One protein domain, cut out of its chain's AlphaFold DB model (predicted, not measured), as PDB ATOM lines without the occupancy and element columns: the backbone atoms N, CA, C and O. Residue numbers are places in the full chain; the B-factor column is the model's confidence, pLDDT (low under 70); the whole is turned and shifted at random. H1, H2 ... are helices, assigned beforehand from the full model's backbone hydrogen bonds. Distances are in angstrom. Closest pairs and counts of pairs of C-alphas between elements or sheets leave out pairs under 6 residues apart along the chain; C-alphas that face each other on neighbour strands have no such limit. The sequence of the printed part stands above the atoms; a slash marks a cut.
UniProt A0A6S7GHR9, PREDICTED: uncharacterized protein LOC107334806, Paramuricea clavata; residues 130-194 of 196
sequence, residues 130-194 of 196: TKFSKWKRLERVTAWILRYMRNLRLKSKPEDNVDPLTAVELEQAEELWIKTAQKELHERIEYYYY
ATOM      1  N   THR A 130     -31.913 -17.696 -24.506       74.00
ATOM      2  CA  THR A 130     -33.082 -18.323 -25.151       74.00
ATOM      3  C   THR A 130     -32.697 -19.380 -26.189       74.00
ATOM      4  O   THR A 130     -33.491 -20.262 -26.514       74.00
ATOM      5  N   LYS A 131     -31.439 -19.371 -26.655       77.19
ATOM      6  CA  LYS A 131     -30.891 -20.382 -27.576       77.19
ATOM      7  C   LYS A 131     -30.524 -21.699 -26.889       77.19
ATOM      8  O   LYS A 131     -30.141 -22.660 -27.563       77.19
ATOM      9  N   PHE A 132     -30.625 -21.775 -25.562       76.06
ATOM     10  CA  PHE A 132     -30.249 -22.951 -24.787       76.06
ATOM     11  C   PHE A 132     -31.484 -23.620 -24.187       76.06
ATOM     12  O   PHE A 132     -32.144 -23.084 -23.309       76.06
ATOM     13  N   SER A 133     -31.757 -24.857 -24.602       72.00
ATOM     14  CA  SER A 133     -32.888 -25.644 -24.086       72.00
ATOM     15  C   SER A 133     -32.639 -26.290 -22.717       72.00
ATOM     16  O   SER A 133     -33.538 -26.906 -22.150       72.00
ATOM     17  N   LYS A 134     -31.407 -26.211 -22.194       78.88
ATOM     18  CA  LYS A 134     -31.003 -26.829 -20.922       78.88
ATOM     19  C   LYS A 134     -30.138 -25.875 -20.110       78.88
ATOM     20  O   LYS A 134     -29.050 -25.513 -20.557       78.88
ATOM     21  N   TRP A 135     -30.567 -25.591 -18.881       79.69
ATOM     22  CA  TRP A 135     -29.850 -24.753 -17.912       79.69
ATOM     23  C   TRP A 135     -28.380 -25.159 -17.733       79.69
ATOM     24  O   TRP A 135     -27.484 -24.381 -18.039       79.69
ATOM     25  N   LYS A 136     -28.116 -26.431 -17.406       83.94
ATOM     26  CA  LYS A 136     -26.744 -26.949 -17.227       83.94
ATOM     27  C   LYS A 136     -25.845 -26.773 -18.459       83.94
ATOM     28  O   LYS A 136     -24.624 -26.772 -18.346       83.94
ATOM     29  N   ARG A 137     -26.424 -26.674 -19.666       83.25
ATOM     30  CA  ARG A 137     -25.657 -26.421 -20.899       83.25
ATOM     31  C   ARG A 137     -25.268 -24.947 -21.000       83.25
ATOM     32  O   ARG A 137     -24.126 -24.673 -21.349       83.25
ATOM     33  N   LEU A 138     -26.191 -24.040 -20.689       84.12
ATOM     34  CA  LEU A 138     -25.932 -22.601 -20.625       84.12
ATOM     35  C   LEU A 138     -24.863 -22.287 -19.574       84.12
ATOM     36  O   LEU A 138     -23.877 -21.621 -19.880       84.12
ATOM     37  N   GLU A 139     -25.023 -22.839 -18.375       84.44
ATOM     38  CA  GLU A 139     -24.101 -22.697 -17.246       84.44
ATOM     39  C   GLU A 139     -22.677 -23.141 -17.624       84.44
ATOM     40  O   GLU A 139     -21.735 -22.357 -17.542       84.44
ATOM     41  N   ARG A 140     -22.519 -24.353 -18.180       85.06
ATOM     42  CA  ARG A 140     -21.212 -24.865 -18.632       85.06
ATOM     43  C   ARG A 140     -20.575 -24.015 -19.728       85.06
ATOM     44  O   ARG A 140     -19.367 -23.803 -19.706       85.06
ATOM     45  N   VAL A 141     -21.355 -23.568 -20.713       85.00
ATOM     46  CA  VAL A 141     -20.844 -22.713 -21.800       85.00
ATOM     47  C   VAL A 141     -20.399 -21.361 -21.247       85.00
ATOM     48  O   VAL A 141     -19.341 -20.863 -21.623       85.00
ATOM     49  N   THR A 142     -21.155 -20.811 -20.302       86.62
ATOM     50  CA  THR A 142     -20.821 -19.559 -19.618       86.62
ATOM     51  C   THR A 142     -19.537 -19.707 -18.801       86.62
ATOM     52  O   THR A 142     -18.645 -18.874 -18.930       86.62
ATOM     53  N   ALA A 143     -19.381 -20.802 -18.052       85.69
ATOM     54  CA  ALA A 143     -18.168 -21.094 -17.289       85.69
ATOM     55  C   ALA A 143     -16.921 -21.187 -18.188       85.69
ATOM     56  O   ALA A 143     -15.886 -20.595 -17.880       85.69
ATOM     57  N   TRP A 144     -17.025 -21.846 -19.349       85.25
ATOM     58  CA  TRP A 144     -15.930 -21.899 -20.328       85.25
ATOM     59  C   TRP A 144     -15.554 -20.524 -20.878       85.25
ATOM     60  O   TRP A 144     -14.369 -20.224 -21.028       85.25
ATOM     61  N   ILE A 145     -16.543 -19.677 -21.158       83.69
ATOM     62  CA  ILE A 145     -16.309 -18.314 -21.646       83.69
ATOM     63  C   ILE A 145     -15.648 -17.461 -20.556       83.69
ATOM     64  O   ILE A 145     -14.680 -16.758 -20.841       83.69
ATOM     65  N   LEU A 146     -16.102 -17.559 -19.303       81.94
ATOM     66  CA  LEU A 146     -15.499 -16.850 -18.172       81.94
ATOM     67  C   LEU A 146     -14.049 -17.286 -17.932       81.94
ATOM     68  O   LEU A 146     -13.171 -16.430 -17.791       81.94
ATOM     69  N   ARG A 147     -13.775 -18.598 -17.967       83.25
ATOM     70  CA  ARG A 147     -12.414 -19.153 -17.900       83.25
ATOM     71  C   ARG A 147     -11.551 -18.608 -19.041       83.25
ATOM     72  O   ARG A 147     -10.461 -18.098 -18.796       83.25
ATOM     73  N   TYR A 148     -12.059 -18.618 -20.271       81.81
ATOM     74  CA  TYR A 148     -11.352 -18.070 -21.429       81.81
ATOM     75  C   TYR A 148     -11.028 -16.576 -21.267       81.81
ATOM     76  O   TYR A 148      -9.882 -16.168 -21.447       81.81
ATOM     77  N   MET A 149     -11.997 -15.758 -20.846       80.25
ATOM     78  CA  MET A 149     -11.782 -14.331 -20.580       80.25
ATOM     79  C   MET A 149     -10.751 -14.095 -19.473       80.25
ATOM     80  O   MET A 149      -9.905 -13.207 -19.594       80.25
ATOM     81  N   ARG A 150     -10.800 -14.884 -18.395       81.19
ATOM     82  CA  ARG A 150      -9.814 -14.837 -17.312       81.19
ATOM     83  C   ARG A 150      -8.414 -15.158 -17.832       81.19
ATOM     84  O   ARG A 150      -7.481 -14.422 -17.528       81.19
ATOM     85  N   ASN A 151      -8.279 -16.183 -18.665       79.94
ATOM     86  CA  ASN A 151      -6.993 -16.573 -19.240       79.94
ATOM     87  C   ASN A 151      -6.434 -15.518 -20.192       79.94
ATOM     88  O   ASN A 151      -5.238 -15.243 -20.151       79.94
ATOM     89  N   LEU A 152      -7.288 -14.873 -20.993       78.12
ATOM     90  CA  LEU A 152      -6.882 -13.734 -21.822       78.12
ATOM     91  C   LEU A 152      -6.335 -12.582 -20.968       78.12
ATOM     92  O   LEU A 152      -5.325 -11.977 -21.324       78.12
ATOM     93  N   ARG A 153      -6.971 -12.296 -19.826       79.44
ATOM     94  CA  ARG A 153      -6.528 -11.248 -18.891       79.44
ATOM     95  C   ARG A 153      -5.220 -11.604 -18.184       79.44
ATOM     96  O   ARG A 153      -4.393 -10.723 -17.976       79.44
ATOM     97  N   LEU A 154      -5.032 -12.875 -17.834       78.69
ATOM     98  CA  LEU A 154      -3.838 -13.373 -17.144       78.69
ATOM     99  C   LEU A 154      -2.694 -13.754 -18.098       78.69
ATOM    100  O   LEU A 154      -1.601 -14.058 -17.630       78.69
ATOM    101  N   LYS A 155      -2.921 -13.713 -19.422       78.44
ATOM    102  CA  LYS A 155      -1.994 -14.205 -20.460       78.44
ATOM    103  C   LYS A 155      -1.521 -15.645 -20.195       78.44
ATOM    104  O   LYS A 155      -0.378 -15.991 -20.491       78.44
ATOM    105  N   SER A 156      -2.398 -16.466 -19.619       69.56
ATOM    106  CA  SER A 156      -2.117 -17.863 -19.278       69.56
ATOM    107  C   SER A 156      -1.930 -18.710 -20.535       69.56
ATOM    108  O   SER A 156      -2.507 -18.413 -21.587       69.56
ATOM    109  N   LYS A 157      -1.129 -19.775 -20.441       70.62
ATOM    110  CA  LYS A 157      -0.885 -20.659 -21.583       70.62
ATOM    111  C   LYS A 157      -2.085 -21.593 -21.786       70.62
ATOM    112  O   LYS A 157      -2.774 -21.938 -20.829       70.62
ATOM    113  N   PRO A 158      -2.357 -22.043 -23.022       61.03
ATOM    114  CA  PRO A 158      -3.440 -22.995 -23.293       61.03
ATOM    115  C   PRO A 158      -3.256 -24.338 -22.563       61.03
ATOM    116  O   PRO A 158      -4.231 -25.041 -22.323       61.03
ATOM    117  N   GLU A 159      -2.024 -24.652 -22.169       61.84
ATOM    118  CA  GLU A 159      -1.605 -25.839 -21.417       61.84
ATOM    119  C   GLU A 159      -2.227 -25.892 -20.007       61.84
ATOM    120  O   GLU A 159      -2.482 -26.974 -19.490       61.84
ATOM    121  N   ASP A 160      -2.585 -24.732 -19.438       59.72
ATOM    122  CA  ASP A 160      -3.227 -24.598 -18.122       59.72
ATOM    123  C   ASP A 160      -4.752 -24.884 -18.159       59.72
ATOM    124  O   ASP A 160      -5.431 -24.790 -17.140       59.72
ATOM    125  N   ASN A 161      -5.330 -25.194 -19.334       61.84
ATOM    126  CA  ASN A 161      -6.782 -25.390 -19.539       61.84
ATOM    127  C   ASN A 161      -7.224 -26.843 -19.725       61.84
ATOM    128  O   ASN A 161      -8.380 -27.090 -20.078       61.84
ATOM    129  N   VAL A 162      -6.316 -27.798 -19.541       62.19
ATOM    130  CA  VAL A 162      -6.615 -29.222 -19.749       62.19
ATOM    131  C   VAL A 162      -7.543 -29.762 -18.651       62.19
ATOM    132  O   VAL A 162      -8.282 -30.720 -18.881       62.19
ATOM    133  N   ASP A 163      -7.572 -29.106 -17.490       74.62
ATOM    134  CA  ASP A 163      -8.389 -29.537 -16.366       74.62
ATOM    135  C   ASP A 163      -9.895 -29.338 -16.604       74.62
ATOM    136  O   ASP A 163     -10.326 -28.349 -17.216       74.62
ATOM    137  N   PRO A 164     -10.741 -30.241 -16.074       82.88
ATOM    138  CA  PRO A 164     -12.187 -30.066 -16.072       82.88
ATOM    139  C   PRO A 164     -12.618 -28.717 -15.475       82.88
ATOM    140  O   PRO A 164     -11.905 -28.101 -14.680       82.88
ATOM    141  N   LEU A 165     -13.820 -28.258 -15.839       83.19
ATOM    142  CA  LEU A 165     -14.456 -27.130 -15.151       83.19
ATOM    143  C   LEU A 165     -14.579 -27.454 -13.659       83.19
ATOM    144  O   LEU A 165     -15.112 -28.502 -13.290       83.19
ATOM    145  N   THR A 166     -14.091 -26.550 -12.818       86.06
ATOM    146  CA  THR A 166     -14.201 -26.677 -11.365       86.06
ATOM    147  C   THR A 166     -15.604 -26.285 -10.904       86.06
ATOM    148  O   THR A 166     -16.303 -25.525 -11.576       86.06
ATOM    149  N   ALA A 167     -16.017 -26.776  -9.732       84.50
ATOM    150  CA  ALA A 167     -17.304 -26.405  -9.139       84.50
ATOM    151  C   ALA A 167     -17.437 -24.881  -8.949       84.50
ATOM    152  O   ALA A 167     -18.495 -24.322  -9.204       84.50
ATOM    153  N   VAL A 168     -16.334 -24.208  -8.608       83.06
ATOM    154  CA  VAL A 168     -16.275 -22.750  -8.423       83.06
ATOM    155  C   VAL A 168     -16.577 -21.995  -9.721       83.06
ATOM    156  O   VAL A 168     -17.230 -20.958  -9.704       83.06
ATOM    157  N   GLU A 169     -16.118 -22.492 -10.868       83.12
ATOM    158  CA  GLU A 169     -16.378 -21.835 -12.157       83.12
ATOM    159  C   GLU A 169     -17.817 -22.023 -12.629       83.12
ATOM    160  O   GLU A 169     -18.355 -21.156 -13.317       83.12
ATOM    161  N   LEU A 170     -18.440 -23.140 -12.253       87.06
ATOM    162  CA  LEU A 170     -19.866 -23.362 -12.464       87.06
ATOM    163  C   LEU A 170     -20.697 -22.434 -11.567       87.06
ATOM    164  O   LEU A 170     -21.578 -21.745 -12.074       87.06
ATOM    165  N   GLU A 171     -20.333 -22.307 -10.290       87.19
ATOM    166  CA  GLU A 171     -20.978 -21.388  -9.343       87.19
ATOM    167  C   GLU A 171     -20.886 -19.923  -9.808       87.19
ATOM    168  O   GLU A 171     -21.881 -19.204  -9.821       87.19
ATOM    169  N   GLN A 172     -19.720 -19.485 -10.299       77.75
ATOM    170  CA  GLN A 172     -19.553 -18.141 -10.872       77.75
ATOM    171  C   GLN A 172     -20.420 -17.915 -12.117       77.75
ATOM    172  O   GLN A 172     -20.922 -16.810 -12.340       77.75
ATOM    173  N   ALA A 173     -20.584 -18.945 -12.949       83.81
ATOM    174  CA  ALA A 173     -21.445 -18.874 -14.119       83.81
ATOM    175  C   ALA A 173     -22.928 -18.784 -13.730       83.81
ATOM    176  O   ALA A 173     -23.662 -17.994 -14.324       83.81
ATOM    177  N   GLU A 174     -23.362 -19.549 -12.730       86.19
ATOM    178  CA  GLU A 174     -24.710 -19.469 -12.162       86.19
ATOM    179  C   GLU A 174     -24.982 -18.085 -11.559       86.19
ATOM    180  O   GLU A 174     -25.971 -17.436 -11.915       86.19
ATOM    181  N   GLU A 175     -24.074 -17.584 -10.719       83.50
ATOM    182  CA  GLU A 175     -24.210 -16.282 -10.065       83.50
ATOM    183  C   GLU A 175     -24.341 -15.142 -11.090       83.50
ATOM    184  O   GLU A 175     -25.141 -14.219 -10.911       83.50
ATOM    185  N   LEU A 176     -23.602 -15.215 -12.204       83.19
ATOM    186  CA  LEU A 176     -23.702 -14.247 -13.296       83.19
ATOM    187  C   LEU A 176     -25.117 -14.194 -13.879       83.19
ATOM    188  O   LEU A 176     -25.653 -13.102 -14.094       83.19
ATOM    189  N   TRP A 177     -25.734 -15.346 -14.131       82.69
ATOM    190  CA  TRP A 177     -27.084 -15.409 -14.692       82.69
ATOM    191  C   TRP A 177     -28.148 -14.969 -13.694       82.69
ATOM    192  O   TRP A 177     -29.065 -14.246 -14.085       82.69
ATOM    193  N   ILE A 178     -27.988 -15.309 -12.412       80.44
ATOM    194  CA  ILE A 178     -28.851 -14.804 -11.338       80.44
ATOM    195  C   ILE A 178     -28.803 -13.271 -11.311       80.44
ATOM    196  O   ILE A 178     -29.847 -12.620 -11.378       80.44
ATOM    197  N   LYS A 179     -27.602 -12.677 -11.302       76.81
ATOM    198  CA  LYS A 179     -27.425 -11.215 -11.315       76.81
ATOM    199  C   LYS A 179     -27.994 -10.572 -12.577       76.81
ATOM    200  O   LYS A 179     -28.614  -9.515 -12.497       76.81
ATOM    201  N   THR A 180     -27.808 -11.201 -13.734       77.62
ATOM    202  CA  THR A 180     -28.301 -10.682 -15.018       77.62
ATOM    203  C   THR A 180     -29.829 -10.669 -15.059       77.62
ATOM    204  O   THR A 180     -30.416  -9.635 -15.367       77.62
ATOM    205  N   ALA A 181     -30.477 -11.764 -14.655       75.25
ATOM    206  CA  ALA A 181     -31.936 -11.847 -14.577       75.25
ATOM    207  C   ALA A 181     -32.515 -10.849 -13.557       75.25
ATOM    208  O   ALA A 181     -33.507 -10.168 -13.821       75.25
ATOM    209  N   GLN A 182     -31.861 -10.700 -12.398       69.44
ATOM    210  CA  GLN A 182     -32.250  -9.720 -11.378       69.44
ATOM    211  C   GLN A 182     -32.104  -8.267 -11.854       69.44
ATOM    212  O   GLN A 182     -32.885  -7.405 -11.422       69.44
ATOM    213  N   LYS A 183     -31.107  -7.992 -12.705       70.44
ATOM    214  CA  LYS A 183     -30.840  -6.676 -13.292       70.44
ATOM    215  C   LYS A 183     -31.863  -6.316 -14.370       70.44
ATOM    216  O   LYS A 183     -32.436  -5.237 -14.281       70.44
ATOM    217  N   GLU A 184     -32.147  -7.218 -15.310       65.75
ATOM    218  CA  GLU A 184     -33.178  -7.010 -16.344       65.75
ATOM    219  C   GLU A 184     -34.538  -6.679 -15.710       65.75
ATOM    220  O   GLU A 184     -35.233  -5.751 -16.124       65.75
ATOM    221  N   LEU A 185     -34.884  -7.386 -14.632       61.12
ATOM    222  CA  LEU A 185     -36.095  -7.109 -13.870       61.12
ATOM    223  C   LEU A 185     -36.078  -5.713 -13.225       61.12
ATOM    224  O   LEU A 185     -37.105  -5.042 -13.194       61.12
ATOM    225  N   HIS A 186     -34.924  -5.270 -12.711       48.16
ATOM    226  CA  HIS A 186     -34.789  -3.949 -12.094       48.16
ATOM    227  C   HIS A 186     -35.048  -2.815 -13.089       48.16
ATOM    228  O   HIS A 186     -35.863  -1.944 -12.803       48.16
ATOM    229  N   GLU A 187     -34.394  -2.869 -14.252       49.16
ATOM    230  CA  GLU A 187     -34.504  -1.851 -15.305       49.16
ATOM    231  C   GLU A 187     -35.940  -1.770 -15.841       49.16
ATOM    232  O   GLU A 187     -36.473  -0.690 -16.087       49.16
ATOM    233  N   ARG A 188     -36.611  -2.922 -15.947       46.91
ATOM    234  CA  ARG A 188     -37.997  -2.996 -16.407       46.91
ATOM    235  C   ARG A 188     -38.986  -2.396 -15.410       46.91
ATOM    236  O   ARG A 188     -39.984  -1.845 -15.847       46.91
ATOM    237  N   ILE A 189     -38.726  -2.488 -14.105       43.72
ATOM    238  CA  ILE A 189     -39.581  -1.893 -13.063       43.72
ATOM    239  C   ILE A 189     -39.378  -0.380 -12.975       43.72
ATOM    240  O   ILE A 189     -40.366   0.335 -12.851       43.72
ATOM    241  N   GLU A 190     -38.142   0.116 -13.090       41.22
ATOM    242  CA  GLU A 190     -37.892   1.565 -13.107       41.22
ATOM    243  C   GLU A 190     -38.571   2.251 -14.301       41.22
ATOM    244  O   GLU A 190     -39.143   3.323 -14.131       41.22
ATOM    245  N   TYR A 191     -38.619   1.606 -15.473       36.53
ATOM    246  CA  TYR A 191     -39.329   2.138 -16.644       36.53
ATOM    247  C   TYR A 191     -40.829   2.393 -16.388       36.53
ATOM    248  O   TYR A 191     -41.360   3.399 -16.843       36.53
ATOM    249  N   TYR A 192     -41.512   1.550 -15.603       34.47
ATOM    250  CA  TYR A 192     -42.939   1.742 -15.290       34.47
ATOM    251  C   TYR A 192     -43.216   2.828 -14.237       34.47
ATOM    252  O   TYR A 192     -44.366   3.237 -14.096       34.47
ATOM    253  N   TYR A 193     -42.199   3.302 -13.508       34.88
ATOM    254  CA  TYR A 193     -42.355   4.329 -12.468       34.88
ATOM    255  C   TYR A 193     -42.133   5.769 -12.968       34.88
ATOM    256  O   TYR A 193     -42.430   6.696 -12.223       34.88
ATOM    257  N   TYR A 194     -41.660   5.973 -14.205       35.41
ATOM    258  CA  TYR A 194     -41.443   7.310 -14.790       35.41
ATOM    259  C   TYR A 194     -42.490   7.734 -15.841       35.41
ATOM    260  O   TYR A 194     -42.431   8.866 -16.312       35.41
TER     261      TYR A 194
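This is residues 130 to 194 of the 196 residues of the protein "PREDICTED: uncharacterized protein LOC107334806" of Paramuricea clavata (UniProt A0A6S7GHR9). Two long helices make a T: H3 crosses H1 near its own beginning, at the middle of H1, and its later part sticks out as an arm with residues 178 to 194. From the end of H1 the chain folds back to the beginning of H3 in a loop that holds the small helix H2. The printed part has 65 residues with three named helices in the order H1, H2, H3, no named strand, and the class all helix. It is loose, with a radius of gyration of the C-alphas of 15.4 A, and elongated, spanning 52 by 27 by 20 A.

Find C-alpha 167 at (-17.304, -26.405, -9.139); from there H3, residues 167 to 193, runs 39.8 A to C-alpha 193 at (-42.355, 4.329, -12.468). Go back to C-alpha 135 at (-29.850, -24.753, -17.912), where H1, residues 135 to 154, begins its 28.4 A. H2 is residues 158 to 161.

Look first at Ala 143 and Ala 173, the closest C-alphas of H1 and H3, 5.1 A apart. The two helices touch there, H1 with residues 139 to 147 alone and H3 with residues 169 to 174 alone. Their lines stand about perpendicular, at 78 degrees. H2 is near H1, with 8 pairs of C-alphas within 10 A. H2 and H3 are apart. Every O i to N i+4 pair is within hydrogen-bond range in H1, and 21 of 23 are in H3; H2 is too short for such a pair.

The two C-alphas farthest apart, those of Glu 159 and Tyr 194, are 52.2 A apart. The printed part has no cut, and both links are tight. Look for pLDDT under 70 at residues 156, 158 to 162, 182 and 184 to 194; the mean of the printed part is 73.1.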